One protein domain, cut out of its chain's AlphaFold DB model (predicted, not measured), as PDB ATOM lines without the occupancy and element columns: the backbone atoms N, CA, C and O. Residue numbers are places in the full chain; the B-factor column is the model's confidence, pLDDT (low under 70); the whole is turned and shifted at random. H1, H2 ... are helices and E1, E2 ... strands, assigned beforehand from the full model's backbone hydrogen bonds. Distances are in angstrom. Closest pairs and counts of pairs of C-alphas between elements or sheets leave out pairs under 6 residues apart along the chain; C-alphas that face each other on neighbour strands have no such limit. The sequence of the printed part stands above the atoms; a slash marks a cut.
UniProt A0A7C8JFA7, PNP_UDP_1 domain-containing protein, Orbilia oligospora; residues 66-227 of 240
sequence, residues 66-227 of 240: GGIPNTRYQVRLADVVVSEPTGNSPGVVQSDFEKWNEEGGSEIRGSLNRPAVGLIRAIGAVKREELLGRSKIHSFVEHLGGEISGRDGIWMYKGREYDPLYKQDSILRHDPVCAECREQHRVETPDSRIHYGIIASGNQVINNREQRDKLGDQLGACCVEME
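AT A GLANCE: This is residues 66 to 227 of the 240 residues of the protein "PNP_UDP_1 domain-containing protein" of Orbilia oligospora (UniProt A0A7C8JFA7). A small, strongly twisted sheet of four parallel-paired strands, E1, E2, E5 and E6, makes the core, with H4 packed over E6. A strand hairpin, E3 and E4, reaches to one end of the longest axis, H1 grazes the sheet, H2 lies toward the other end, and a long loop, residues 149 to 180, winds widely round, with residues 175 to 185 sticking out. The printed part has 162 residues with four named helices and six named strands, in the order E1 E2 E3 E4 H1 H2 H3 E5 H4 E6. The class is mixed, helices and strands, with under half of the residues in named elements. It is only just compact, close to loose, with a radius of gyration of the C-alphas of 17.9 A and spans of 54 by 42 by 35 A.

IN THESE COORDINATES: Find C-alpha 194 at (-17.985, 12.236, -16.524); from there E5 runs 18.5 A to residue 201, bending by 74 degrees at residue 197. Its neighbours are E1, residues 80 to 83, E2, residues 92 to 94, and E6, residues 221 to 225, which ends at C-alpha 225 at (-9.287, 13.868, -2.672). H4, residues 209 to 219, is 15.2 A long. E3 is residues 98 to 100 and E4 residues 106 to 108. Find C-alpha 117 at (-12.258, -6.385, -12.879), where H1 begins its 21.3 A to residue 131. H2, residues 137 to 148, is 16.5 A long, and H3 is residues 181 to 184.

HOW THE PARTS SIT: Look first at E5, with E1 and E2 on one side and E6 on the other side, each parallel to it. Within hydrogen-bond range are N 82 and O 195 at 2.8 A for E1, N 93 and O 199 at 2.9 A for E2, and N 222 and O 198 at 2.8 A for E6. Residues 66 to 67 pair antiparallel with residues 223 to 224 of E6. H4 is on the sheet at a height of 8.9 A, slantwise to E6 at 53 degrees on the local plane; their closest C-alphas, Leu 215 and Ala 221, are 6.7 A apart. E5, H4 and E6 form a strand-helix-strand unit, two parallel neighbour strands with a helix between, and its crossover is right-handed. H1 only grazes the sheet with residues 120 to 130. H2 is apart from E5, only just, at 8.2 A. H3 is not on the sheet. In the antiparallel hairpin of E3 and E4, N 99 and O 107 are 2.8 A apart. Every O i to N i+4 pair is within hydrogen-bond range in H1, H2 and H4; H3 is too short for one.

THE WHOLE: The two C-alphas farthest apart, of Glu 102 and Gly 150, are 57.2 A apart. The printed part has no cut, and the link from H2 to H3, 32 residues, is long. Watch the B-factor column at residues 144 to 191, which are under 70; the mean pLDDT of the printed part is 78.6.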
ATOM      1  N   GLY A  66     -11.269  18.068  -5.395       92.62
ATOM      2  CA  GLY A  66     -10.831  19.294  -6.055       92.62
ATOM      3  C   GLY A  66     -10.416  19.015  -7.498       92.62
ATOM      4  O   GLY A  66      -9.450  18.291  -7.730       92.62
ATOM      5  N   GLY A  67     -11.121  19.582  -8.478       91.81
ATOM      6  CA  GLY A  67     -10.779  19.430  -9.896       91.81
ATOM      7  C   GLY A  67      -9.428  20.060 -10.259       91.81
ATOM      8  O   GLY A  67      -9.057  21.109  -9.729       91.81
ATOM      9  N   ILE A  68      -8.702  19.431 -11.188       90.62
ATOM     10  CA  ILE A  68      -7.426  19.915 -11.733       90.62
ATOM     11  C   ILE A  68      -7.653  20.394 -13.183       90.62
ATOM     12  O   ILE A  68      -7.634  19.587 -14.125       90.62
ATOM     13  N   PRO A  69      -7.884  21.704 -13.400       82.50
ATOM     14  CA  PRO A  69      -8.306  22.223 -14.699       82.50
ATOM     15  C   PRO A  69      -7.165  22.337 -15.722       82.50
ATOM     16  O   PRO A  69      -7.444  22.372 -16.918       82.50
ATOM     17  N   ASN A  70      -5.893  22.360 -15.297       76.62
ATOM     18  CA  ASN A  70      -4.722  22.500 -16.181       76.62
ATOM     19  C   ASN A  70      -4.333  21.202 -16.918       76.62
ATOM     20  O   ASN A  70      -3.266  21.125 -17.523       76.62
ATOM     21  N   THR A  71      -5.192  20.184 -16.888       77.38
ATOM     22  CA  THR A  71      -4.996  18.920 -17.605       77.38
ATOM     23  C   THR A  71      -5.869  18.847 -18.857       77.38
ATOM     24  O   THR A  71      -6.787  19.643 -19.054       77.38
ATOM     25  N   ARG A  72      -5.654  17.826 -19.699       78.06
ATOM     26  CA  ARG A  72      -6.526  17.549 -20.859       78.06
ATOM     27  C   ARG A  72      -8.003  17.344 -20.489       78.06
ATOM     28  O   ARG A  72      -8.855  17.462 -21.363       78.06
ATOM     29  N   TYR A  73      -8.286  17.000 -19.232       77.69
ATOM     30  CA  TYR A  73      -9.634  16.731 -18.742       77.69
ATOM     31  C   TYR A  73     -10.411  18.024 -18.473       77.69
ATOM     32  O   TYR A  73     -11.619  18.046 -18.671       77.69
ATOM     33  N   GLN A  74      -9.727  19.117 -18.101       80.06
ATOM     34  CA  GLN A  74     -10.352  20.411 -17.792       80.06
ATOM     35  C   GLN A  74     -11.550  20.276 -16.832       80.06
ATOM     36  O   GLN A  74     -12.604  20.866 -17.073       80.06
ATOM     37  N   VAL A  75     -11.388  19.465 -15.777       86.62
ATOM     38  CA  VAL A  75     -12.443  19.158 -14.796       86.62
ATOM     39  C   VAL A  75     -12.965  20.446 -14.161       86.62
ATOM     40  O   VAL A  75     -12.173  21.295 -13.745       86.62
ATOM     41  N   ARG A  76     -14.291  20.580 -14.088       83.31
ATOM     42  CA  ARG A  76     -14.987  21.752 -13.539       83.31
ATOM     43  C   ARG A  76     -15.913  21.401 -12.384       83.31
ATOM     44  O   ARG A  76     -16.148  20.230 -12.093       83.31
ATOM     45  N   LEU A  77     -16.455  22.430 -11.732       81.38
ATOM     46  CA  LEU A  77     -17.466  22.231 -10.702       81.38
ATOM     47  C   LEU A  77     -18.670  21.468 -11.275       81.38
ATOM     48  O   LEU A  77     -19.161  21.800 -12.355       81.38
ATOM     49  N   ALA A  78     -19.144  20.484 -10.507       81.19
ATOM     50  CA  ALA A  78     -20.203  19.533 -10.851       81.19
ATOM     51  C   ALA A  78     -19.868  18.499 -11.936       81.19
ATOM     52  O   ALA A  78     -20.733  17.690 -12.272       81.19
ATOM     53  N   ASP A  79     -18.638  18.458 -12.447       87.12
ATOM     54  CA  ASP A  79     -18.182  17.276 -13.173       87.12
ATOM     55  C   ASP A  79     -17.956  16.100 -12.205       87.12
ATOM     56  O   ASP A  79     -17.625  16.282 -11.032       87.12
ATOM     57  N   VAL A  80     -18.117  14.881 -12.715       92.56
ATOM     58  CA  VAL A  80     -17.882  13.619 -12.003       92.56
ATOM     59  C   VAL A  80     -16.558  13.036 -12.478       92.56
ATOM     60  O   VAL A  80     -16.287  13.040 -13.678       92.56
ATOM     61  N   VAL A  81     -15.736  12.502 -11.574       96.25
ATOM     62  CA  VAL A  81     -14.463  11.864 -11.933       96.25
ATOM     63  C   VAL A  81     -14.469  10.422 -11.456       96.25
ATOM     64  O   VAL A  81     -14.456  10.155 -10.269       96.25
ATOM     65  N   VAL A  82     -14.427   9.472 -12.382       97.50
ATOM     66  CA  VAL A  82     -14.336   8.046 -12.065       97.50
ATOM     67  C   VAL A  82     -12.884   7.600 -12.182       97.50
ATOM     68  O   VAL A  82     -12.253   7.795 -13.229       97.50
ATOM     69  N   SER A  83     -12.354   6.961 -11.135       97.31
ATOM     70  CA  SER A  83     -10.998   6.419 -11.179       97.31
ATOM     71  C   SER A  83     -10.895   5.303 -12.216       97.31
ATOM     72  O   SER A  83     -11.588   4.284 -12.163       97.31
ATOM     73  N   GLU A  84     -10.016   5.487 -13.198       95.94
ATOM     74  CA  GLU A  84      -9.798   4.513 -14.261       95.94
ATOM     75  C   GLU A  84      -8.300   4.236 -14.437       95.94
ATOM     76  O   GLU A  84      -7.516   5.175 -14.593       95.94
ATOM     77  N   PRO A  85      -7.877   2.957 -14.461       94.94
ATOM     78  CA  PRO A  85      -6.511   2.609 -14.818       94.94
ATOM     79  C   PRO A  85      -6.151   3.115 -16.221       94.94
ATOM     80  O   PRO A  85      -6.774   2.727 -17.211       94.94
ATOM     81  N   THR A  86      -5.102   3.930 -16.325       89.81
ATOM     82  CA  THR A  86      -4.613   4.468 -17.602       89.81
ATOM     83  C   THR A  86      -3.099   4.344 -17.703       89.81
ATOM     84  O   THR A  86      -2.373   4.805 -16.818       89.81
ATOM     85  N   GLY A  87      -2.605   3.764 -18.800       88.38
ATOM     86  CA  GLY A  87      -1.173   3.516 -18.982       88.38
ATOM     87  C   GLY A  87      -0.620   2.637 -17.858       88.38
ATOM     88  O   GLY A  87      -1.094   1.522 -17.657       88.38
ATOM     89  N   ASN A  88       0.356   3.162 -17.113       88.56
ATOM     90  CA  ASN A  88       0.960   2.478 -15.964       88.56
ATOM     91  C   ASN A  88       0.288   2.817 -14.619       88.56
ATOM     92  O   ASN A  88       0.696   2.280 -13.594       88.56
ATOM     93  N   SER A  89      -0.717   3.700 -14.602       93.81
ATOM     94  CA  SER A  89      -1.412   4.089 -13.372       93.81
ATOM     95  C   SER A  89      -2.561   3.128 -13.043       93.81
ATOM     96  O   SER A  89      -3.319   2.755 -13.946       93.81
ATOM     97  N   PRO A  90      -2.757   2.757 -11.762       94.75
ATOM     98  CA  PRO A  90      -3.891   1.944 -11.321       94.75
ATOM     99  C   PRO A  90      -5.217   2.725 -11.238       94.75
ATOM    100  O   PRO A  90      -6.238   2.127 -10.913       94.75
ATOM    101  N   GLY A  91      -5.224   4.029 -11.541       96.25
ATOM    102  CA  GLY A  91      -6.407   4.902 -11.516       96.25
ATOM    103  C   GLY A  91      -6.526   5.752 -10.249       96.25
ATOM    104  O   GLY A  91      -7.121   6.822 -10.293       96.25
ATOM    105  N   VAL A  92      -5.888   5.340  -9.154       97.62
ATOM    106  CA  VAL A  92      -5.715   6.153  -7.941       97.62
ATOM    107  C   VAL A  92      -4.242   6.148  -7.554       97.62
ATOM    108  O   VAL A  92      -3.614   5.091  -7.530       97.62
ATOM    109  N   VAL A  93      -3.677   7.310  -7.251       96.62
ATOM    110  CA  VAL A  93      -2.277   7.443  -6.826       96.62
ATOM    111  C   VAL A  93      -2.234   8.135  -5.478       96.62
ATOM    112  O   VAL A  93      -2.845   9.188  -5.324       96.62
ATOM    113  N   GLN A  94      -1.491   7.576  -4.520       96.31
ATOM    114  CA  GLN A  94      -1.257   8.254  -3.252       96.31
ATOM    115  C   GLN A  94      -0.230   9.380  -3.450       96.31
ATOM    116  O   GLN A  94       0.960   9.112  -3.603       96.31
ATOM    117  N   SER A  95      -0.681  10.633  -3.492       94.38
ATOM    118  CA  SER A  95       0.147  11.784  -3.867       94.38
ATOM    119  C   SER A  95       1.138  12.217  -2.792       94.38
ATOM    120  O   SER A  95       2.115  12.876  -3.116       94.38
ATOM    121  N   ASP A  96       0.896  11.867  -1.527       92.75
ATOM    122  CA  ASP A  96       1.742  12.249  -0.390       92.75
ATOM    123  C   ASP A  96       2.720  11.146   0.050       92.75
ATOM    124  O   ASP A  96       3.500  11.344   0.986       92.75
ATOM    125  N   PHE A  97       2.727   9.993  -0.630       93.12
ATOM    126  CA  PHE A  97       3.662   8.906  -0.341       93.12
ATOM    127  C   PHE A  97       4.998   9.137  -1.048       93.12
ATOM    128  O   PHE A  97       5.372   8.449  -2.000       93.12
ATOM    129  N   GLU A  98       5.704  10.166  -0.594       90.81
ATOM    130  CA  GLU A  98       6.919  10.658  -1.228       90.81
ATOM    131  C   GLU A  98       8.194  10.126  -0.567       90.81
ATOM    132  O   GLU A  98       8.316  10.035   0.657       90.81
ATOM    133  N   LYS A  99       9.202   9.844  -1.395       89.62
ATOM    134  CA  LYS A  99      10.583   9.669  -0.951       89.62
ATOM    135  C   LYS A  99      11.373  10.933  -1.265       89.62
ATOM    136  O   LYS A  99      11.465  11.340  -2.419       89.62
ATOM    137  N   TRP A 100      11.976  11.508  -0.232       90.12
ATOM    138  CA  TRP A 100      12.829  12.688  -0.337       90.12
ATOM    139  C   TRP A 100      14.289  12.278  -0.538       90.12
ATOM    140  O   TRP A 100      14.754  11.300   0.054       90.12
ATOM    141  N   ASN A 101      15.003  13.009  -1.389       89.31
ATOM    142  CA  ASN A 101      16.439  12.850  -1.600       89.31
ATOM    143  C   ASN A 101      17.241  13.909  -0.814       89.31
ATOM    144  O   ASN A 101      16.679  14.880  -0.306       89.31
ATOM    145  N   GLU A 102      18.561  13.716  -0.709       90.69
ATOM    146  CA  GLU A 102      19.459  14.616   0.041       90.69
ATOM    147  C   GLU A 102      19.524  16.039  -0.549       90.69
ATOM    148  O   GLU A 102      19.836  16.989   0.163       90.69
ATOM    149  N   GLU A 103      19.177  16.199  -1.828       89.69
ATOM    150  CA  GLU A 103      19.169  17.474  -2.556       89.69
ATOM    151  C   GLU A 103      17.828  18.230  -2.432       89.69
ATOM    152  O   GLU A 103      17.652  19.291  -3.033       89.69
ATOM    153  N   GLY A 104      16.869  17.707  -1.656       83.62
ATOM    154  CA  GLY A 104      15.562  18.333  -1.418       83.62
ATOM    155  C   GLY A 104      14.508  18.074  -2.503       83.62
ATOM    156  O   GLY A 104      13.428  18.661  -2.461       83.62
ATOM    157  N   GLY A 105      14.790  17.196  -3.466       84.31
ATOM    158  CA  GLY A 105      13.801  16.678  -4.409       84.31
ATOM    159  C   GLY A 105      12.958  15.558  -3.797       84.31
ATOM    160  O   GLY A 105      13.433  14.808  -2.942       84.31
ATOM    161  N   SER A 106      11.718  15.415  -4.267       86.44
ATOM    162  CA  SER A 106      10.829  14.320  -3.883       86.44
ATOM    163  C   SER A 106      10.297  13.565  -5.099       86.44
ATOM    164  O   SER A 106      10.145  14.117  -6.193       86.44
ATOM    165  N   GLU A 107      10.045  12.274  -4.908       88.44
ATOM    166  CA  GLU A 107       9.398  11.405  -5.887       88.44
ATOM    167  C   GLU A 107       8.254  10.638  -5.219       88.44
ATOM    168  O   GLU A 107       8.410  10.108  -4.116       88.44
ATOM    169  N   ILE A 108       7.113  10.544  -5.900       89.19
ATOM    170  CA  ILE A 108       5.992   9.726  -5.435       89.19
ATOM    171  C   ILE A 108       6.370   8.250  -5.587       89.19
ATOM    172  O   ILE A 108       6.862   7.811  -6.632       89.19
ATOM    173  N   ARG A 109       6.165   7.478  -4.521       86.38
ATOM    174  CA  ARG A 109       6.479   6.052  -4.436       86.38
ATOM    175  C   ARG A 109       5.213   5.227  -4.229       86.38
ATOM    176  O   ARG A 109       4.129   5.739  -3.982       86.38
ATOM    177  N   GLY A 110       5.383   3.911  -4.329       83.06
ATOM    178  CA  GLY A 110       4.304   2.946  -4.161       83.06
ATOM    179  C   GLY A 110       3.394   2.834  -5.382       83.06
ATOM    180  O   GLY A 110       3.492   3.576  -6.355       83.06
ATOM    181  N   SER A 111       2.520   1.839  -5.333       88.88
ATOM    182  CA  SER A 111       1.404   1.690  -6.257       88.88
ATOM    183  C   SER A 111       0.242   1.159  -5.449       88.88
ATOM    184  O   SER A 111       0.402   0.196  -4.701       88.88
ATOM    185  N   LEU A 112      -0.920   1.772  -5.629       95.00
ATOM    186  CA  LEU A 112      -2.163   1.211  -5.132       95.00
ATOM    187  C   LEU A 112      -2.641   0.104  -6.076       95.00
ATOM    188  O   LEU A 112      -2.212   0.016  -7.236       95.00
ATOM    189  N   ASN A 113      -3.530  -0.749  -5.583       95.75
ATOM    190  CA  ASN A 113      -4.240  -1.696  -6.429       95.75
ATOM    191  C   ASN A 113      -5.169  -0.965  -7.408       95.75
ATOM    192  O   ASN A 113      -5.602   0.165  -7.194       95.75
ATOM    193  N   ARG A 114      -5.475  -1.641  -8.515       95.12
ATOM    194  CA  ARG A 114      -6.466  -1.191  -9.500       95.12
ATOM    195  C   ARG A 114      -7.874  -1.642  -9.087       95.12
ATOM    196  O   ARG A 114      -7.979  -2.679  -8.427       95.12
ATOM    197  N   PRO A 115      -8.946  -0.962  -9.541       95.56
ATOM    198  CA  PRO A 115     -10.311  -1.407  -9.298       95.56
ATOM    199  C   PRO A 115     -10.543  -2.865  -9.710       95.56
ATOM    200  O   PRO A 115      -9.946  -3.373 -10.666       95.56
ATOM    201  N   ALA A 116     -11.450  -3.544  -9.006       92.19
ATOM    202  CA  ALA A 116     -11.796  -4.926  -9.319       92.19
ATOM    203  C   ALA A 116     -12.281  -5.061 -10.776       92.19
ATOM    204  O   ALA A 116     -13.014  -4.214 -11.286       92.19
ATOM    205  N   VAL A 117     -11.942  -6.170 -11.447       92.94
ATOM    206  CA  VAL A 117     -12.258  -6.385 -12.879       92.94
ATOM    207  C   VAL A 117     -13.751  -6.211 -13.192       92.94
ATOM    208  O   VAL A 117     -14.108  -5.721 -14.263       92.94
ATOM    209  N   GLY A 118     -14.634  -6.586 -12.260       95.19
ATOM    210  CA  GLY A 118     -16.077  -6.368 -12.394       95.19
ATOM    211  C   GLY A 118     -16.458  -4.887 -12.500       95.19
ATOM    212  O   GLY A 118     -17.282  -4.537 -13.340       95.19
ATOM    213  N   LEU A 119     -15.808  -4.023 -11.717       96.56
ATOM    214  CA  LEU A 119     -16.020  -2.574 -11.725       96.56
ATOM    215  C   LEU A 119     -15.424  -1.929 -12.980       96.56
ATOM    216  O   LEU A 119     -16.088  -1.116 -13.611       96.56
ATOM    217  N   ILE A 120     -14.250  -2.377 -13.438       95.88
ATOM    218  CA  ILE A 120     -13.673  -1.919 -14.717       95.88
ATOM    219  C   ILE A 120     -14.620  -2.225 -15.891       95.88
ATOM    220  O   ILE A 120     -14.831  -1.396 -16.776       95.88
ATOM    221  N   ARG A 121     -15.252  -3.407 -15.901       96.31
ATOM    222  CA  ARG A 121     -16.268  -3.745 -16.915       96.31
ATOM    223  C   ARG A 121     -17.514  -2.867 -16.800       96.31
ATOM    224  O   ARG A 121     -18.095  -2.528 -17.829       96.31
ATOM    225  N   ALA A 122     -17.910  -2.500 -15.582       95.50
ATOM    226  CA  ALA A 122     -19.018  -1.577 -15.361       95.50
ATOM    227  C   ALA A 122     -18.707  -0.184 -15.932       95.50
ATOM    228  O   ALA A 122     -19.548   0.355 -16.645       95.50
ATOM    229  N   ILE A 123     -17.487   0.337 -15.743       96.12
ATOM    230  CA  ILE A 123     -17.025   1.586 -16.379       96.12
ATOM    231  C   ILE A 123     -17.193   1.511 -17.900       96.12
ATOM    232  O   ILE A 123     -17.795   2.394 -18.506       96.12
ATOM    233  N   GLY A 124     -16.730   0.424 -18.528       96.25
ATOM    234  CA  GLY A 124     -16.880   0.228 -19.974       96.25
ATOM    235  C   GLY A 124     -18.342   0.210 -20.443       96.25
ATOM    236  O   GLY A 124     -18.649   0.716 -21.522       96.25
ATOM    237  N   ALA A 125     -19.254  -0.331 -19.632       95.12
ATOM    238  CA  ALA A 125     -20.686  -0.300 -19.919       95.12
ATOM    239  C   ALA A 125     -21.270   1.120 -19.808       95.12
ATOM    240  O   ALA A 125     -22.031   1.515 -20.686       95.12
ATOM    241  N   VAL A 126     -20.882   1.901 -18.792       93.88
ATOM    242  CA  VAL A 126     -21.325   3.301 -18.642       93.88
ATOM    243  C   VAL A 126     -20.820   4.149 -19.814       93.88
ATOM    244  O   VAL A 126     -21.630   4.780 -20.490       93.88
ATOM    245  N   LYS A 127     -19.530   4.051 -20.159       95.00
ATOM    246  CA  LYS A 127     -18.948   4.723 -21.335       95.00
ATOM    247  C   LYS A 127     -19.677   4.389 -22.632       95.00
ATOM    248  O   LYS A 127     -19.863   5.248 -23.490       95.00
ATOM    249  N   ARG A 128     -20.095   3.132 -22.803       95.12
ATOM    250  CA  ARG A 128     -20.877   2.717 -23.972       95.12
ATOM    251  C   ARG A 128     -22.222   3.439 -24.027       95.12
ATOM    252  O   ARG A 128     -22.601   3.893 -25.101       95.12
ATOM    253  N   GLU A 129     -22.942   3.533 -22.912       93.44
ATOM    254  CA  GLU A 129     -24.218   4.254 -22.878       93.44
ATOM    255  C   GLU A 129     -24.024   5.759 -23.129       93.44
ATOM    256  O   GLU A 129     -24.834   6.355 -23.836       93.44
ATOM    257  N   GLU A 130     -22.922   6.358 -22.661       90.56
ATOM    258  CA  GLU A 130     -22.554   7.741 -23.004       90.56
ATOM    259  C   GLU A 130     -22.335   7.928 -24.509       90.56
ATOM    260  O   GLU A 130     -22.935   8.820 -25.107       90.56
ATOM    261  N   LEU A 131     -21.559   7.044 -25.148       90.25
ATOM    262  CA  LEU A 131     -21.325   7.081 -26.598       90.25
ATOM    263  C   LEU A 131     -22.609   6.905 -27.421       90.25
ATOM    264  O   LEU A 131     -22.698   7.395 -28.544       90.25
ATOM    265  N   LEU A 132     -23.604   6.204 -26.874       92.69
ATOM    266  CA  LEU A 132     -24.913   6.012 -27.501       92.69
ATOM    267  C   LEU A 132     -25.897   7.160 -27.219       92.69
ATOM    268  O   LEU A 132     -27.044   7.079 -27.660       92.69
ATOM    269  N   GLY A 133     -25.490   8.195 -26.475       88.50
ATOM    270  CA  GLY A 133     -26.367   9.299 -26.073       88.50
ATOM    271  C   GLY A 133     -27.448   8.886 -25.069       88.50
ATOM    272  O   GLY A 133     -28.496   9.518 -24.992       88.50
ATOM    273  N   ARG A 134     -27.222   7.799 -24.320       90.25
ATOM    274  CA  ARG A 134     -28.159   7.214 -23.339       90.25
ATOM    275  C   ARG A 134     -27.695   7.405 -21.898       90.25
ATOM    276  O   ARG A 134     -28.207   6.753 -20.987       90.25
ATOM    277  N   SER A 135     -26.712   8.277 -21.688       86.69
ATOM    278  CA  SER A 135     -26.251   8.626 -20.350       86.69
ATOM    279  C   SER A 135     -27.394   9.205 -19.527       86.69
ATOM    280  O   SER A 135     -28.118  10.090 -19.978       86.69
ATOM    281  N   LYS A 136     -27.527   8.720 -18.294       85.88
ATOM    282  CA  LYS A 136     -28.522   9.217 -17.339       85.88
ATOM    283  C   LYS A 136     -27.994  10.348 -16.461       85.88
ATOM    284  O   LYS A 136     -28.750  10.851 -15.634       85.88
ATOM    285  N   ILE A 137     -26.733  10.763 -16.625       82.19
ATOM    286  CA  ILE A 137     -26.129  11.784 -15.758       82.19
ATOM    287  C   ILE A 137     -26.957  13.069 -15.721       82.19
ATOM    288  O   ILE A 137     -27.230  13.575 -14.641       82.19
ATOM    289  N   HIS A 138     -27.453  13.529 -16.870       77.06
ATOM    290  CA  HIS A 138     -28.281  14.732 -16.931       77.06
ATOM    291  C   HIS A 138     -29.586  14.570 -16.163       77.06
ATOM    292  O   HIS A 138     -29.883  15.398 -15.311       77.06
ATOM    293  N   SER A 139     -30.291  13.448 -16.346       80.12
ATOM    294  CA  SER A 139     -31.504  13.173 -15.571       80.12
ATOM    295  C   SER A 139     -31.245  13.090 -14.062       80.12
ATOM    296  O   SER A 139     -32.092  13.501 -13.276       80.12
ATOM    297  N   PHE A 140     -30.074  12.597 -13.638       80.00
ATOM    298  CA  PHE A 140     -29.712  12.560 -12.221       80.00
ATOM    299  C   PHE A 140     -29.411  13.955 -11.666       80.00
ATOM    300  O   PHE A 140     -29.902  14.293 -10.593       80.00
ATOM    301  N   VAL A 141     -28.657  14.781 -12.395       74.06
ATOM    302  CA  VAL A 141     -28.344  16.162 -11.991       74.06
ATOM    303  C   VAL A 141     -29.610  17.024 -11.939       74.06
ATOM    304  O   VAL A 141     -29.819  17.738 -10.961       74.06
ATOM    305  N   GLU A 142     -30.493  16.915 -12.935       72.69
ATOM    306  CA  GLU A 142     -31.784  17.619 -12.959       72.69
ATOM    307  C   GLU A 142     -32.674  17.223 -11.777       72.69
ATOM    308  O   GLU A 142     -33.245  18.086 -11.107       72.69
ATOM    309  N   HIS A 143     -32.763  15.924 -11.483       72.25
ATOM    310  CA  HIS A 143     -33.541  15.420 -10.355       72.25
ATOM    311  C   HIS A 143     -33.017  15.948  -9.011       72.25
ATOM    312  O   HIS A 143     -33.808  16.397  -8.181       72.25
ATOM    313  N   LEU A 144     -31.691  15.987  -8.825       67.75
ATOM    314  CA  LEU A 144     -31.069  16.582  -7.637       67.75
ATOM    315  C   LEU A 144     -31.376  18.083  -7.524       67.75
ATOM    316  O   LEU A 144     -31.709  18.558  -6.439       67.75
ATOM    317  N   GLY A 145     -31.329  18.828  -8.632       62.22
ATOM    318  CA  GLY A 145     -31.707  20.245  -8.652       62.22
ATOM    319  C   GLY A 145     -33.172  20.480  -8.257       62.22
ATOM    320  O   GLY A 145     -33.470  21.402  -7.495       62.22
ATOM    321  N   GLY A 146     -34.083  19.617  -8.716       58.94
ATOM    322  CA  GLY A 146     -35.516  19.702  -8.422       58.94
ATOM    323  C   GLY A 146     -35.892  19.339  -6.980       58.94
ATOM    324  O   GLY A 146     -36.656  20.068  -6.351       58.94
ATOM    325  N   GLU A 147     -35.347  18.249  -6.426       54.69
ATOM    326  CA  GLU A 147     -35.685  17.790  -5.066       54.69
ATOM    327  C   GLU A 147     -35.042  18.642  -3.960       54.69
ATOM    328  O   GLU A 147     -35.652  18.882  -2.915       54.69
ATOM    329  N   ILE A 148     -33.826  19.150  -4.182       51.72
ATOM    330  CA  ILE A 148     -33.096  19.935  -3.174       51.72
ATOM    331  C   ILE A 148     -33.605  21.389  -3.095       51.72
ATOM    332  O   ILE A 148     -33.414  22.068  -2.083       51.72
ATOM    333  N   SER A 149     -34.358  21.848  -4.101       47.75
ATOM    334  CA  SER A 149     -34.997  23.173  -4.123       47.75
ATOM    335  C   SER A 149     -35.997  23.417  -2.977       47.75
ATOM    336  O   SER A 149     -36.343  24.564  -2.707       47.75
ATOM    337  N   GLY A 150     -36.423  22.376  -2.246       49.00
ATOM    338  CA  GLY A 150     -37.228  22.513  -1.024       49.00
ATOM    339  C   GLY A 150     -36.455  22.961   0.230       49.00
ATOM    340  O   GLY A 150     -37.082  23.266   1.242       49.00
ATOM    341  N   ARG A 151     -35.111  23.002   0.196       52.19
ATOM    342  CA  ARG A 151     -34.239  23.445   1.303       52.19
ATOM    343  C   ARG A 151     -33.363  24.618   0.846       52.19
ATOM    344  O   ARG A 151     -32.258  24.413   0.355       52.19
ATOM    345  N   ASP A 152     -33.878  25.839   0.971       53.34
ATOM    346  CA  ASP A 152     -33.181  27.138   0.846       53.34
ATOM    347  C   ASP A 152     -32.281  27.386  -0.393       53.34
ATOM    348  O   ASP A 152     -31.549  28.374  -0.431       53.34
ATOM    349  N   GLY A 153     -32.307  26.540  -1.430       54.22
ATOM    350  CA  GLY A 153     -31.544  26.735  -2.675       54.22
ATOM    351  C   GLY A 153     -30.012  26.772  -2.512       54.22
ATOM    352  O   GLY A 153     -29.302  27.077  -3.470       54.22
ATOM    353  N   ILE A 154     -29.483  26.461  -1.321       55.56
ATOM    354  CA  ILE A 154     -28.052  26.582  -0.980       55.56
ATOM    355  C   ILE A 154     -27.200  25.550  -1.738       55.56
ATOM    356  O   ILE A 154     -26.041  25.808  -2.046       55.56
ATOM    357  N   TRP A 155     -27.790  24.407  -2.085       57.97
ATOM    358  CA  TRP A 155     -27.109  23.256  -2.690       57.97
ATOM    359  C   TRP A 155     -27.368  23.105  -4.193       57.97
ATOM    360  O   TRP A 155     -27.033  22.077  -4.778       57.97
ATOM    361  N   MET A 156     -27.994  24.099  -4.826       61.81
ATOM    362  CA  MET A 156     -28.302  24.034  -6.250       61.81
ATOM    363  C   MET A 156     -27.062  24.387  -7.073       61.81
ATOM    364  O   MET A 156     -26.426  25.420  -6.837       61.81
ATOM    365  N   TYR A 157     -26.733  23.549  -8.058       66.25
ATOM    366  CA  TYR A 157     -25.742  23.908  -9.065       66.25
ATOM    367  C   TYR A 157     -26.236  25.145  -9.814       66.25
ATOM    368  O   TYR A 157     -27.315  25.133 -10.402       66.25
ATOM    369  N   LYS A 158     -25.472  26.236  -9.741       64.88
ATOM    370  CA  LYS A 158     -25.915  27.538 -10.255       64.88
ATOM    371  C   LYS A 158     -25.704  27.708 -11.757       64.88
ATOM    372  O   LYS A 158     -26.113  28.735 -12.274       64.88
ATOM    373  N   GLY A 159     -25.099  26.732 -12.429       65.75
ATOM    374  CA  GLY A 159     -24.667  26.858 -13.818       65.75
ATOM    375  C   GLY A 159     -23.163  27.101 -13.924       65.75
ATOM    376  O   GLY A 159     -22.528  27.661 -13.019       65.75
ATOM    377  N   ARG A 160     -22.578  26.672 -15.044       66.19
ATOM    378  CA  ARG A 160     -21.136  26.779 -15.323       66.19
ATOM    379  C   ARG A 160     -20.644  28.228 -15.386       66.19
ATOM    380  O   ARG A 160     -19.467  28.499 -15.166       66.19
ATOM    381  N   GLU A 161     -21.522  29.175 -15.677       64.62
ATOM    382  CA  GLU A 161     -21.240  30.607 -15.688       64.62
ATOM    383  C   GLU A 161     -20.919  31.174 -14.296       64.62
ATOM    384  O   GLU A 161     -20.257  32.209 -14.195       64.62
ATOM    385  N   TYR A 162     -21.319  30.469 -13.231       66.81
ATOM    386  CA  TYR A 162     -20.990  30.793 -11.842       66.81
ATOM    387  C   TYR A 162     -19.797  29.986 -11.303       66.81
ATOM    388  O   TYR A 162     -19.525  30.046 -10.104       66.81
ATOM    389  N   ASP A 163     -19.071  29.270 -12.173       68.19
ATOM    390  CA  ASP A 163     -17.797  28.605 -11.877       68.19
ATOM    391  C   ASP A 163     -16.623  29.449 -12.424       68.19
ATOM    392  O   ASP A 163     -16.163  29.249 -13.561       68.19
ATOM    393  N   PRO A 164     -16.156  30.470 -11.672       61.38
ATOM    394  CA  PRO A 164     -15.063  31.314 -12.115       61.38
ATOM    395  C   PRO A 164     -13.750  30.527 -12.080       61.38
ATOM    396  O   PRO A 164     -13.051  30.499 -11.070       61.38
ATOM    397  N   LEU A 165     -13.347  29.965 -13.220       62.31
ATOM    398  CA  LEU A 165     -11.946  29.595 -13.410       62.31
ATOM    399  C   LEU A 165     -11.085  30.860 -13.338       62.31
ATOM    400  O   LEU A 165     -11.373  31.859 -14.014       62.31
ATOM    401  N   TYR A 166     -10.004  30.827 -12.557       53.94
ATOM    402  CA  TYR A 166      -9.097  31.965 -12.479       53.94
ATOM    403  C   TYR A 166      -8.500  32.241 -13.868       53.94
ATOM    404  O   TYR A 166      -8.227  31.321 -14.636       53.94
ATOM    405  N   LYS A 167      -8.249  33.516 -14.210       47.66
ATOM    406  CA  LYS A 167      -7.676  33.940 -15.515       47.66
ATOM    407  C   LYS A 167      -6.378  33.217 -15.911       47.66
ATOM    408  O   LYS A 167      -5.962  33.285 -17.060       47.66
ATOM    409  N   GLN A 168      -5.708  32.582 -14.958       49.41
ATOM    410  CA  GLN A 168      -4.485  31.825 -15.184       49.41
ATOM    411  C   GLN A 168      -4.737  30.308 -15.321       49.41
ATOM    412  O   GLN A 168      -3.887  29.623 -15.878       49.41
ATOM    413  N   ASP A 169      -5.890  29.783 -14.886       50.09
ATOM    414  CA  ASP A 169      -6.333  28.403 -15.171       50.09
ATOM    415  C   ASP A 169      -6.767  28.248 -16.639       50.09
ATOM    416  O   ASP A 169      -6.830  27.144 -17.167       50.09
ATOM    417  N   SER A 170      -7.025  29.364 -17.333       46.53
ATOM    418  CA  SER A 170      -7.277  29.400 -18.776       46.53
ATOM    419  C   SER A 170      -6.010  29.405 -19.635       46.53
ATOM    420  O   SER A 170      -6.106  29.659 -20.835       46.53
ATOM    421  N   ILE A 171      -4.825  29.142 -19.066       44.00
ATOM    422  CA  ILE A 171      -3.617  28.889 -19.864       44.00
ATOM    423  C   ILE A 171      -3.731  27.465 -20.420       44.00
ATOM    424  O   ILE A 171      -3.093  26.522 -19.959       44.00
ATOM    425  N   LEU A 172      -4.599  27.325 -21.418       45.69
ATOM    426  CA  LEU A 172      -4.630  26.208 -22.345       45.69
ATOM    427  C   LEU A 172      -3.220  26.061 -22.926       45.69
ATOM    428  O   LEU A 172      -2.805  26.833 -23.788       45.69
ATOM    429  N   ARG A 173      -2.451  25.082 -22.439       41.53
ATOM    430  CA  ARG A 173      -1.165  24.730 -23.054       41.53
ATOM    431  C   ARG A 173      -1.312  23.985 -24.380       41.53
ATOM    432  O   ARG A 173      -0.294  23.741 -25.009       41.53
ATOM    433  N   HIS A 174      -2.528  23.746 -24.874       39.59
ATOM    434  CA  HIS A 174      -2.782  23.527 -26.296       39.59
ATOM    435  C   HIS A 174      -4.104  24.189 -26.719       39.59
ATOM    436  O   HIS A 174      -5.144  23.948 -26.115       39.59
ATOM    437  N   ASP A 175      -3.987  25.000 -27.772       35.84
ATOM    438  CA  ASP A 175      -4.961  25.863 -28.460       35.84
ATOM    439  C   ASP A 175      -5.287  27.239 -27.827       35.84
ATOM    440  O   ASP A 175      -5.846  27.310 -26.728       35.84
ATOM    441  N   PRO A 176      -4.989  28.366 -28.517       39.41
ATOM    442  CA  PRO A 176      -5.387  29.693 -28.082       39.41
ATOM    443  C   PRO A 176      -6.878  29.871 -28.377       39.41
ATOM    444  O   PRO A 176      -7.268  30.426 -29.403       39.41
ATOM    445  N   VAL A 177      -7.737  29.406 -27.471       44.59
ATOM    446  CA  VAL A 177      -9.152  29.778 -27.522       44.59
ATOM    447  C   VAL A 177      -9.238  31.265 -27.180       44.59
ATOM    448  O   VAL A 177      -9.128  31.674 -26.023       44.59
ATOM    449  N   CYS A 178      -9.356  32.063 -28.241       39.19
ATOM    450  CA  CYS A 178      -9.542  33.506 -28.246       39.19
ATOM    451  C   CYS A 178     -10.583  33.938 -27.201       39.19
ATOM    452  O   CYS A 178     -11.605  33.274 -27.012       39.19
ATOM    453  N   ALA A 179     -10.357  35.082 -26.550       42.44
ATOM    454  CA  ALA A 179     -11.330  35.689 -25.641       42.44
ATOM    455  C   ALA A 179     -12.708  35.904 -26.308       42.44
ATOM    456  O   ALA A 179     -13.721  35.809 -25.625       42.44
ATOM    457  N   GLU A 180     -12.761  36.084 -27.631       38.00
ATOM    458  CA  GLU A 180     -14.004  36.201 -28.415       38.00
ATOM    459  C   GLU A 180     -14.720  34.849 -28.621       38.00
ATOM    460  O   GLU A 180     -15.935  34.808 -28.813       38.00
ATOM    461  N   CYS A 181     -14.016  33.716 -28.497       37.31
ATOM    462  CA  CYS A 181     -14.627  32.384 -28.566       37.31
ATOM    463  C   CYS A 181     -15.366  31.995 -27.273       37.31
ATOM    464  O   CYS A 181     -16.230  31.120 -27.318       37.31
ATOM    465  N   ARG A 182     -15.092  32.655 -26.132       43.59
ATOM    466  CA  ARG A 182     -15.891  32.483 -24.898       43.59
ATOM    467  C   ARG A 182     -17.340  32.934 -25.095       43.59
ATOM    468  O   ARG A 182     -18.242  32.293 -24.565       43.59
ATOM    469  N   GLU A 183     -17.562  33.990 -25.876       38.38
ATOM    470  CA  GLU A 183     -18.903  34.491 -26.204       38.38
ATOM    471  C   GLU A 183     -19.628  33.570 -27.204       38.38
ATOM    472  O   GLU A 183     -20.835  33.358 -27.099       38.38
ATOM    473  N   GLN A 184     -18.889  32.987 -28.157       35.38
ATOM    474  CA  GLN A 184     -19.442  32.152 -29.235       35.38
ATOM    475  C   GLN A 184     -19.650  30.680 -28.852       35.38
ATOM    476  O   GLN A 184     -20.271  29.935 -29.606       35.38
ATOM    477  N   HIS A 185     -19.144  30.235 -27.700       37.12
ATOM    478  CA  HIS A 185     -19.372  28.889 -27.164       37.12
ATOM    479  C   HIS A 185     -20.269  28.905 -25.922       37.12
ATOM    480  O   HIS A 185     -20.145  28.048 -25.047       37.12
ATOM    481  N   ARG A 186     -21.256  29.814 -25.894       39.19
ATOM    482  CA  ARG A 186     -22.518  29.633 -25.151       39.19
ATOM    483  C   ARG A 186     -23.352  28.499 -25.765       39.19
ATOM    484  O   ARG A 186     -24.523  28.666 -26.086       39.19
ATOM    485  N   VAL A 187     -22.717  27.357 -26.005       37.50
ATOM    486  CA  VAL A 187     -23.435  26.134 -26.323       37.50
ATOM    487  C   VAL A 187     -24.159  25.760 -25.038       37.50
ATOM    488  O   VAL A 187     -23.520  25.674 -23.990       37.50
ATOM    489  N   GLU A 188     -25.471  25.568 -25.128       42.28
ATOM    490  CA  GLU A 188     -26.305  24.888 -24.135       42.28
ATOM    491  C   GLU A 188     -25.780  23.450 -23.960       42.28
ATOM    492  O   GLU A 188     -26.351  22.479 -24.447       42.28
ATOM    493  N   THR A 189     -24.592  23.291 -23.374       44.75
ATOM    494  CA  THR A 189     -24.078  21.983 -22.995       44.75
ATOM    495  C   THR A 189     -24.703  21.640 -21.663       44.75
ATOM    496  O   THR A 189     -24.570  22.446 -20.744       44.75
ATOM    497  N   PRO A 190     -25.325  20.470 -21.516       51.81
ATOM    498  CA  PRO A 190     -25.808  20.071 -20.213       51.81
ATOM    499  C   PRO A 190     -24.614  19.953 -19.239       51.81
ATOM    500  O   PRO A 190     -23.522  19.508 -19.605       51.81
ATOM    501  N   ASP A 191     -24.816  20.472 -18.029       66.62
ATOM    502  CA  ASP A 191     -23.790  21.156 -17.228       66.62
ATOM    503  C   ASP A 191     -22.648  20.290 -16.654       66.62
ATOM    504  O   ASP A 191     -21.551  20.801 -16.409       66.62
ATOM    505  N   SER A 192     -22.864  18.980 -16.506       77.25
ATOM    506  CA  SER A 192     -21.938  18.038 -15.854       77.25
ATOM    507  C   SER A 192     -21.423  16.964 -16.808       77.25
ATOM    508  O   SER A 192     -22.201  16.353 -17.546       77.25
ATOM    509  N   ARG A 193     -20.118  16.673 -16.759       84.88
ATOM    510  CA  ARG A 193     -19.464  15.602 -17.535       84.88
ATOM    511  C   ARG A 193     -18.878  14.524 -16.633       84.88
ATOM    512  O   ARG A 193     -18.494  14.809 -15.506       84.88
ATOM    513  N   ILE A 194     -18.758  13.305 -17.161       91.38
ATOM    514  CA  ILE A 194     -17.985  12.236 -16.524       91.38
ATOM    515  C   ILE A 194     -16.581  12.216 -17.125       91.38
ATOM    516  O   ILE A 194     -16.407  12.059 -18.335       91.38
ATOM    517  N   HIS A 195     -15.574  12.356 -16.272       93.44
ATOM    518  CA  HIS A 195     -14.170  12.164 -16.610       93.44
ATOM    519  C   HIS A 195     -13.710  10.810 -16.099       93.44
ATOM    520  O   HIS A 195     -14.074  10.389 -15.006       93.44
ATOM    521  N   TYR A 196     -12.873  10.143 -16.882       95.25
ATOM    522  CA  TYR A 196     -12.285   8.861 -16.517       95.25
ATOM    523  C   TYR A 196     -10.776   9.008 -16.520       95.25
ATOM    524  O   TYR A 196     -10.186   9.314 -17.561       95.25
ATOM    525  N   GLY A 197     -10.151   8.818 -15.365       95.31
ATOM    526  CA  GLY A 197      -8.715   9.006 -15.264       95.31
ATOM    527  C   GLY A 197      -8.183   8.851 -13.853       95.31
ATOM    528  O   GLY A 197      -8.747   8.140 -13.028       95.31
ATOM    529  N   ILE A 198      -7.042   9.490 -13.614       96.81
ATOM    530  CA  ILE A 198      -6.280   9.326 -12.381       96.81
ATOM    531  C   ILE A 198      -6.843  10.257 -11.307       96.81
ATOM    532  O   ILE A 198      -6.973  11.456 -11.543       96.81
ATOM    533  N   ILE A 199      -7.114   9.716 -10.124       97.75
ATOM    534  CA  ILE A 199      -7.437  10.480  -8.917       97.75
ATOM    535  C   ILE A 199      -6.198  10.502  -8.016       97.75
ATOM    536  O   ILE A 199      -5.622   9.452  -7.720       97.75
ATOM    537  N   ALA A 200      -5.753  11.692  -7.623       96.81
ATOM    538  CA  ALA A 200      -4.662  11.859  -6.670       96.81
ATOM    539  C   ALA A 200      -5.231  11.910  -5.245       96.81
ATOM    540  O   ALA A 200      -6.056  12.759  -4.931       96.81
ATOM    541  N   SER A 201      -4.788  10.996  -4.395       97.44
ATOM    542  CA  SER A 201      -5.327  10.787  -3.055       97.44
ATOM    543  C   SER A 201      -4.260  11.035  -1.999       97.44
ATOM    544  O   SER A 201      -3.132  10.578  -2.165       97.44
ATOM    545  N   GLY A 202      -4.569  11.711  -0.898       95.44
ATOM    546  CA  GLY A 202      -3.591  11.894   0.179       95.44
ATOM    547  C   GLY A 202      -4.181  12.486   1.452       95.44
ATOM    548  O   GLY A 202      -5.355  12.804   1.527       95.44
ATOM    549  N   ASN A 203      -3.365  12.686   2.478       94.06
ATOM    550  CA  ASN A 203      -3.818  13.201   3.775       94.06
ATOM    551  C   ASN A 203      -3.861  14.732   3.854       94.06
ATOM    552  O   ASN A 203      -4.025  15.292   4.937       94.06
ATOM    553  N   GLN A 204      -3.669  15.429   2.734       90.12
ATOM    554  CA  GLN A 204      -3.544  16.882   2.705       90.12
ATOM    555  C   GLN A 204      -4.632  17.515   1.845       90.12
ATOM    556  O   GLN A 204      -4.851  17.124   0.702       90.12
ATOM    557  N   VAL A 205      -5.250  18.569   2.378       90.19
ATOM    558  CA  VAL A 205      -6.125  19.444   1.597       90.19
ATOM    559  C   VAL A 205      -5.258  20.306   0.676       90.19
ATOM    560  O   VAL A 205      -4.504  21.163   1.141       90.19
ATOM    561  N   ILE A 206      -5.392  20.122  -0.636       91.44
ATOM    562  CA  ILE A 206      -4.652  20.910  -1.629       91.44
ATOM    563  C   ILE A 206      -5.455  22.154  -2.019       91.44
ATOM    564  O   ILE A 206      -6.197  22.166  -2.998       91.44
ATOM    565  N   ASN A 207      -5.269  23.231  -1.254       87.06
ATOM    566  CA  ASN A 207      -5.863  24.545  -1.542       87.06
ATOM    567  C   ASN A 207      -4.914  25.495  -2.290       87.06
ATOM    568  O   ASN A 207      -5.313  26.582  -2.705       87.06
ATOM    569  N   ASN A 208      -3.646  25.110  -2.453       89.06
ATOM    570  CA  ASN A 208      -2.676  25.889  -3.206       89.06
ATOM    571  C   ASN A 208      -2.700  25.479  -4.683       89.06
ATOM    572  O   ASN A 208      -2.515  24.315  -5.037       89.06
ATOM    573  N   ARG A 209      -2.888  26.473  -5.548       86.31
ATOM    574  CA  ARG A 209      -2.961  26.294  -6.995       86.31
ATOM    575  C   ARG A 209      -1.687  25.714  -7.612       86.31
ATOM    576  O   ARG A 209      -1.786  24.817  -8.434       86.31
ATOM    577  N   GLU A 210      -0.513  26.199  -7.222       88.56
ATOM    578  CA  GLU A 210       0.759  25.711  -7.769       88.56
ATOM    579  C   GLU A 210       0.992  24.243  -7.398       88.56
ATOM    580  O   GLU A 210       1.420  23.455  -8.236       88.56
ATOM    581  N   GLN A 211       0.649  23.854  -6.167       89.94
ATOM    582  CA  GLN A 211       0.719  22.461  -5.723       89.94
ATOM    583  C   GLN A 211      -0.261  21.569  -6.493       89.94
ATOM    584  O   GLN A 211       0.126  20.505  -6.972       89.94
ATOM    585  N   ARG A 212      -1.510  22.018  -6.665       91.75
ATOM    586  CA  ARG A 212      -2.528  21.315  -7.458       91.75
ATOM    587  C   ARG A 212      -2.081  21.123  -8.908       91.75
ATOM    588  O   ARG A 212      -2.141  20.012  -9.428       91.75
ATOM    589  N   ASP A 213      -1.620  22.191  -9.548       89.25
ATOM    590  CA  ASP A 213      -1.212  22.170 -10.953       89.25
ATOM    591  C   ASP A 213       0.036  21.288 -11.141       89.25
ATOM    592  O   ASP A 213       0.099  20.517 -12.099       89.25
ATOM    593  N   LYS A 214       0.970  21.312 -10.175       90.19
ATOM    594  CA  LYS A 214       2.130  20.409 -10.122       90.19
ATOM    595  C   LYS A 214       1.709  18.939 -10.046       90.19
ATOM    596  O   LYS A 214       2.285  18.126 -10.760       90.19
ATOM    597  N   LEU A 215       0.708  18.587  -9.231       91.56
ATOM    598  CA  LEU A 215       0.171  17.218  -9.188       91.56
ATOM    599  C   LEU A 215      -0.456  16.818 -10.530       91.56
ATOM    600  O   LEU A 215      -0.233  15.702 -11.001       91.56
ATOM    601  N   GLY A 216      -1.186  17.735 -11.169       91.62
ATOM    602  CA  GLY A 216      -1.712  17.551 -12.522       91.62
ATOM    603  C   GLY A 216      -0.618  17.233 -13.540       91.62
ATOM    604  O   GLY A 216      -0.726  16.247 -14.267       91.62
ATOM    605  N   ASP A 217       0.459  18.019 -13.542       89.75
ATOM    606  CA  ASP A 217       1.594  17.851 -14.455       89.75
ATOM    607  C   ASP A 217       2.387  16.561 -14.176       89.75
ATOM    608  O   ASP A 217       2.808  15.875 -15.107       89.75
ATOM    609  N   GLN A 218       2.589  16.212 -12.902       89.75
ATOM    610  CA  GLN A 218       3.380  15.045 -12.497       89.75
ATOM    611  C   GLN A 218       2.637  13.718 -12.680       89.75
ATOM    612  O   GLN A 218       3.244  12.726 -13.086       89.75
ATOM    613  N   LEU A 219       1.342  13.684 -12.360       91.69
ATOM    614  CA  LEU A 219       0.553  12.450 -12.318       91.69
ATOM    615  C   LEU A 219      -0.406  12.301 -13.499       91.69
ATOM    616  O   LEU A 219      -0.907  11.204 -13.734       91.69
ATOM    617  N   GLY A 220      -0.714  13.383 -14.218       91.31
ATOM    618  CA  GLY A 220      -1.842  13.407 -15.151       91.31
ATOM    619  C   GLY A 220      -3.194  13.244 -14.444       91.31
ATOM    620  O   GLY A 220      -4.129  12.696 -15.034       91.31
ATOM    621  N   ALA A 221      -3.278  13.656 -13.174       94.56
ATOM    622  CA  ALA A 221      -4.466  13.518 -12.339       94.56
ATOM    623  C   ALA A 221      -5.603  14.459 -12.776       94.56
ATOM    624  O   ALA A 221      -5.373  15.579 -13.224       94.56
ATOM    625  N   CYS A 222      -6.841  13.984 -12.642       94.94
ATOM    626  CA  CYS A 222      -8.073  14.714 -12.943       94.94
ATOM    627  C   CYS A 222      -8.532  15.560 -11.750       94.94
ATOM    628  O   CYS A 222      -9.015  16.677 -11.924       94.94
ATOM    629  N   CYS A 223      -8.403  15.011 -10.543       95.94
ATOM    630  CA  CYS A 223      -8.807  15.644  -9.295       95.94
ATOM    631  C   CYS A 223      -7.937  15.169  -8.122       95.94
ATOM    632  O   CYS A 223      -7.165  14.212  -8.254       95.94
ATOM    633  N   VAL A 224      -8.081  15.863  -6.990       96.56
ATOM    634  CA  VAL A 224      -7.506  15.510  -5.688       96.56
ATOM    635  C   VAL A 224      -8.607  15.200  -4.668       96.56
ATOM    636  O   VAL A 224      -9.612  15.909  -4.634       96.56
ATOM    637  N   GLU A 225      -8.423  14.187  -3.826       96.81
ATOM    638  CA  GLU A 225      -9.287  13.868  -2.672       96.81
ATOM    639  C   GLU A 225      -8.470  13.222  -1.532       96.81
ATOM    640  O   GLU A 225      -7.237  13.195  -1.613       96.81
ATOM    641  N   MET A 226      -9.113  12.789  -0.436       96.81
ATOM    642  CA  MET A 226      -8.406  12.449   0.808       96.81
ATOM    643  C   MET A 226      -8.646  11.041   1.362       96.81
ATOM    644  O   MET A 226      -8.056  10.670   2.379       96.81
ATOM    645  N   GLU A 227      -9.478  10.225   0.728       96.88
ATOM    646  CA  GLU A 227      -9.989   8.989   1.318       96.88
ATOM    647  C   GLU A 227      -9.487   7.746   0.583       96.88
ATOM    648  O   GLU A 227      -9.149   6.733   1.205       96.88
TER     649      GLU A 227